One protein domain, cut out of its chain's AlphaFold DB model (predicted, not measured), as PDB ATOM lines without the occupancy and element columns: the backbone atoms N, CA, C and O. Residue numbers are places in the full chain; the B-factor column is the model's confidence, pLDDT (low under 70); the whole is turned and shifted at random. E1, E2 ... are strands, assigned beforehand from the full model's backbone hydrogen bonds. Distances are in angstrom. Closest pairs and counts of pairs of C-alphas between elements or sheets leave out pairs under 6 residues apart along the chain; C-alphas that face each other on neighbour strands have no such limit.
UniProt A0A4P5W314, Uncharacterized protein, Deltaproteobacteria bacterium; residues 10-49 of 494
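What this domain is: This is residues 10 to 49 of the 494 residues of an uncharacterized protein of Deltaproteobacteria bacterium (UniProt A0A4P5W314). This domain has little regular structure: a small hairpin of two short strands, E1 then E2, with a wide loop between them and a long unnamed stretch after E2 that comes back to pair with E1. The printed part has 40 residues, with no named helix and only 6 residues in named strands; the class is all strand, antiparallel. It is compact, with a radius of gyration of the C-alphas of 9.2 A, rounded, and spans 28 by 21 by 17 A.

How they stand to each other: E1, residues 15 to 17, and E2, residues 33 to 35, form a hairpin at 144 degrees between directions. N 15 and O 35 are 3.0 A apart and N 35 and O 15 2.8 A, within hydrogen-bond range. Residues 15 to 16 of E1 also pair antiparallel with 46 to 47, and 27 to 28 with 33 to 34 of E2.

Where its parts are: E1 is 6.8 A long, from C-alpha 15 at (220.908, 194.037, 198.221). E2 is 6.7 A long, ending at C-alpha 35 at (222.774, 195.169, 202.800).

The domain as a whole: The C-alphas farthest apart, of Gly 10 and Arg 30, are 28.7 A apart. The printed part has no cut. The E1 to E2 link is long, 15 residues. Residues 10 to 12 have pLDDT under 70.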
ATOM      1  N   GLY A  10     224.669 208.337 193.749       32.81
ATOM      2  CA  GLY A  10     224.283 207.166 192.974       32.81
ATOM      3  C   GLY A  10     223.527 206.195 193.877       32.81
ATOM      4  O   GLY A  10     223.897 206.026 195.041       32.81
ATOM      5  N   VAL A  11     222.444 205.621 193.353       42.72
ATOM      6  CA  VAL A  11     221.630 204.589 194.004       42.72
ATOM      7  C   VAL A  11     222.568 203.614 194.711       42.72
ATOM      8  O   VAL A  11     223.342 202.918 194.058       42.72
ATOM      9  N   VAL A  12     222.579 203.611 196.047       51.53
ATOM     10  CA  VAL A  12     223.244 202.522 196.758       51.53
ATOM     11  C   VAL A  12     222.352 201.323 196.508       51.53
ATOM     12  O   VAL A  12     221.228 201.291 197.012       51.53
ATOM     13  N   ASP A  13     222.813 200.402 195.666       70.69
ATOM     14  CA  ASP A  13     222.062 199.199 195.338       70.69
ATOM     15  C   ASP A  13     221.767 198.454 196.642       70.69
ATOM     16  O   ASP A  13     222.653 197.884 197.285       70.69
ATOM     17  N   ARG A  14     220.506 198.514 197.079       90.56
ATOM     18  CA  ARG A  14     220.030 197.752 198.230       90.56
ATOM     19  C   ARG A  14     220.032 196.294 197.805       90.56
ATOM     20  O   ARG A  14     219.425 195.931 196.800       90.56
ATOM     21  N   ILE A  15     220.737 195.452 198.549       93.06
ATOM     22  CA  ILE A  15     220.908 194.037 198.221       93.06
ATOM     23  C   ILE A  15     220.219 193.204 199.284       93.06
ATOM     24  O   ILE A  15     220.505 193.357 200.468       93.06
ATOM     25  N   ARG A  16     219.349 192.286 198.874       94.56
ATOM     26  CA  ARG A  16     218.695 191.332 199.762       94.56
ATOM     27  C   ARG A  16     219.382 189.974 199.742       94.56
ATOM     28  O   ARG A  16     219.577 189.369 198.687       94.56
ATOM     29  N   VAL A  17     219.636 189.456 200.939       95.62
ATOM     30  CA  VAL A  17     219.914 188.039 201.204       95.62
ATOM     31  C   VAL A  17     218.710 187.413 201.902       95.62
ATOM     32  O   VAL A  17     218.151 188.011 202.821       95.62
ATOM     33  N   ASP A  18     218.324 186.192 201.531       94.00
ATOM     34  CA  ASP A  18     217.261 185.439 202.229       94.00
ATOM     35  C   ASP A  18     217.800 184.743 203.487       94.00
ATOM     36  O   ASP A  18     217.638 183.544 203.715       94.00
ATOM     37  N   VAL A  19     218.521 185.520 204.293       94.88
ATOM     38  CA  VAL A  19     219.067 185.114 205.581       94.88
ATOM     39  C   VAL A  19     218.647 186.171 206.600       94.88
ATOM     40  O   VAL A  19     219.102 187.312 206.511       94.88
ATOM     41  N   PRO A  20     217.762 185.827 207.549       95.12
ATOM     42  CA  PRO A  20     217.375 186.728 208.627       95.12
ATOM     43  C   PRO A  20     218.550 187.087 209.538       95.12
ATOM     44  O   PRO A  20     219.467 186.290 209.741       95.12
ATOM     45  N   ASP A  21     218.460 188.269 210.141       93.94
ATOM     46  CA  ASP A  21     219.351 188.795 211.172       93.94
ATOM     47  C   ASP A  21     220.833 188.792 210.737       93.94
ATOM     48  O   ASP A  21     221.741 188.502 211.524       93.94
ATOM     49  N   TRP A  22     221.082 189.115 209.460       95.50
ATOM     50  CA  TRP A  22     222.426 189.141 208.893       95.50
ATOM     51  C   TRP A  22     223.306 190.205 209.581       95.50
ATOM     52  O   TRP A  22     222.891 191.361 209.721       95.50
ATOM     53  N   PRO A  23     224.550 189.875 209.983       92.38
ATOM     54  CA  PRO A  23     225.437 190.836 210.634       92.38
ATOM     55  C   PRO A  23     225.737 192.062 209.761       92.38
ATOM     56  O   PRO A  23     226.283 191.938 208.669       92.38
ATOM     57  N   GLY A  24     225.431 193.257 210.274       88.38
ATOM     58  CA  GLY A  24     225.656 194.518 209.556       88.38
ATOM     59  C   GLY A  24     224.566 194.874 208.540       88.38
ATOM     60  O   GLY A  24     224.748 195.829 207.789       88.38
ATOM     61  N   ALA A  25     223.447 194.143 208.520       93.25
ATOM     62  CA  ALA A  25     222.283 194.523 207.734       93.25
ATOM     63  C   ALA A  25     221.702 195.867 208.186       93.25
ATOM     64  O   ALA A  25     221.648 196.160 209.383       93.25
ATOM     65  N   ILE A  26     221.242 196.664 207.220       93.62
ATOM     66  CA  ILE A  26     220.553 197.933 207.494       93.62
ATOM     67  C   ILE A  26     219.110 197.701 207.945       93.62
ATOM     68  O   ILE A  26     218.605 198.438 208.785       93.62
ATOM     69  N   VAL A  27     218.477 196.638 207.439       94.31
ATOM     70  CA  VAL A  27     217.169 196.152 207.880       94.31
ATOM     71  C   VAL A  27     217.123 194.631 207.761       94.31
ATOM     72  O   VAL A  27     217.714 194.046 206.853       94.31
ATOM     73  N   SER A  28     216.416 193.978 208.683       95.88
ATOM     74  CA  SER A  28     216.125 192.548 208.618       95.88
ATOM     75  C   SER A  28     214.654 192.290 208.893       95.88
ATOM     76  O   SER A  28     214.043 192.952 209.733       95.88
ATOM     77  N   SER A  29     214.125 191.271 208.227       96.12
ATOM     78  CA  SER A  29     212.814 190.690 208.468       96.12
ATOM     79  C   SER A  29     212.933 189.254 208.965       96.12
ATOM     80  O   SER A  29     214.012 188.769 209.309       96.12
ATOM     81  N   ARG A  30     211.795 188.556 209.012       94.19
ATOM     82  CA  ARG A  30     211.736 187.115 209.274       94.19
ATOM     83  C   ARG A  30     212.257 186.235 208.140       94.19
ATOM     84  O   ARG A  30     212.466 185.051 208.389       94.19
ATOM     85  N   ALA A  31     212.403 186.772 206.933       94.69
ATOM     86  CA  ALA A  31     212.750 186.001 205.742       94.69
ATOM     87  C   ALA A  31     214.089 186.423 205.127       94.69
ATOM     88  O   ALA A  31     214.738 185.605 204.484       94.69
ATOM     89  N   GLY A  32     214.539 187.657 205.354       96.00
ATOM     90  CA  GLY A  32     215.793 188.128 204.785       96.00
ATOM     91  C   GLY A  32     216.335 189.385 205.443       96.00
ATOM     92  O   GLY A  32     215.785 189.896 206.416       96.00
ATOM     93  N   SER A  33     217.448 189.865 204.908       97.12
ATOM     94  CA  SER A  33     218.153 191.065 205.350       97.12
ATOM     95  C   SER A  33     218.609 191.885 204.151       97.12
ATOM     96  O   SER A  33     218.982 191.313 203.125       97.12
ATOM     97  N   VAL A  34     218.613 193.210 204.297       95.88
ATOM     98  CA  VAL A  34     219.110 194.158 203.291       95.88
ATOM     99  C   VAL A  34     220.491 194.669 203.688       95.88
ATOM    100  O   VAL A  34     220.728 195.025 204.845       95.88
ATOM    101  N   LEU A  35     221.390 194.719 202.712       94.31
ATOM    102  CA  LEU A  35     222.774 195.169 202.800       94.31
ATOM    103  C   LEU A  35     222.999 196.339 201.830       94.31
ATOM    104  O   LEU A  35     222.254 196.501 200.863       94.31
ATOM    105  N   LEU A  36     224.047 197.128 202.076       91.06
ATOM    106  CA  LEU A  36     224.516 198.185 201.161       91.06
ATOM    107  C   LEU A  36     225.677 197.727 200.266       91.06
ATOM    108  O   LEU A  36     226.105 198.460 199.382       91.06
ATOM    109  N   GLU A  37     226.213 196.534 200.522       89.62
ATOM    110  CA  GLU A  37     227.313 195.936 199.771       89.62
ATOM    111  C   GLU A  37     227.026 194.442 199.556       89.62
ATOM    112  O   GLU A  37     226.359 193.824 200.398       89.62
ATOM    113  N   PRO A  38     227.522 193.836 198.459       89.50
ATOM    114  CA  PRO A  38     227.364 192.407 198.221       89.50
ATOM    115  C   PRO A  38     227.898 191.557 199.389       89.50
ATOM    116  O   PRO A  38     228.951 191.874 199.953       89.50
ATOM    117  N   PRO A  39     227.213 190.455 199.753       91.94
ATOM    118  CA  PRO A  39     227.688 189.555 200.798       91.94
ATOM    119  C   PRO A  39     228.971 188.815 200.364       91.94
ATOM    120  O   PRO A  39     229.335 188.818 199.186       91.94
ATOM    121  N   PRO A  40     229.671 188.137 201.297       92.00
ATOM    122  CA  PRO A  40     230.797 187.272 200.958       92.00
ATOM    123  C   PRO A  40     230.425 186.213 199.914       92.00
ATOM    124  O   PRO A  40     229.291 185.735 199.881       92.00
ATOM    125  N   ALA A  41     231.411 185.805 199.114       89.88
ATOM    126  CA  ALA A  41     231.221 184.836 198.039       89.88
ATOM    127  C   ALA A  41     230.554 183.531 198.512       89.88
ATOM    128  O   ALA A  41     230.866 183.011 199.590       89.88
ATOM    129  N   GLY A  42     229.680 182.976 197.671       88.62
ATOM    130  CA  GLY A  42     228.899 181.770 197.950       88.62
ATOM    131  C   GLY A  42     227.573 182.029 198.672       88.62
ATOM    132  O   GLY A  42     226.848 181.078 198.972       88.62
ATOM    133  N   VAL A  43     227.248 183.290 198.968       91.75
ATOM    134  CA  VAL A  43     225.962 183.694 199.544       91.75
ATOM    135  C   VAL A  43     225.095 184.240 198.423       91.75
ATOM    136  O   VAL A  43     225.409 185.277 197.842       91.75
ATOM    137  N   LYS A  44     223.987 183.551 198.134       91.19
ATOM    138  CA  LYS A  44     223.051 183.999 197.104       91.19
ATOM    139  C   LYS A  44     222.356 185.299 197.523       91.19
ATOM    140  O   LYS A  44     221.916 185.420 198.669       91.19
ATOM    141  N   TRP A  45     222.229 186.242 196.594       92.94
ATOM    142  CA  TRP A  45     221.597 187.542 196.824       92.94
ATOM    143  C   TRP A  45     220.833 188.046 195.594       92.94
ATOM    144  O   TRP A  45     220.997 187.543 194.484       92.94
ATOM    145  N   ARG A  46     219.974 189.048 195.800       91.00
ATOM    146  CA  ARG A  46     219.261 189.774 194.737       91.00
ATOM    147  C   ARG A  46     219.177 191.264 195.052       91.00
ATOM    148  O   ARG A  46     219.357 191.654 196.200       91.00
ATOM    149  N   VAL A  47     218.885 192.087 194.050       90.81
ATOM    150  CA  VAL A  47     218.567 193.505 194.276       90.81
ATOM    151  C   VAL A  47     217.241 193.604 195.035       90.81
ATOM    152  O   VAL A  47     216.262 192.953 194.669       90.81
ATOM    153  N   GLU A  48     217.231 194.390 196.105       92.50
ATOM    154  CA  GLU A  48     216.036 194.785 196.844       92.50
ATOM    155  C   GLU A  48     215.450 196.035 196.190       92.50
ATOM    156  O   GLU A  48     215.925 197.154 196.391       92.50
ATOM    157  N   GLU A  49     214.399 195.831 195.408       88.88
ATOM    158  CA  GLU A  49     213.699 196.923 194.744       88.88
ATOM    159  C   GLU A  49     212.948 197.789 195.755       88.88
ATOM    160  O   GLU A  49     212.283 197.280 196.666       88.88
TER     161      GLU A  49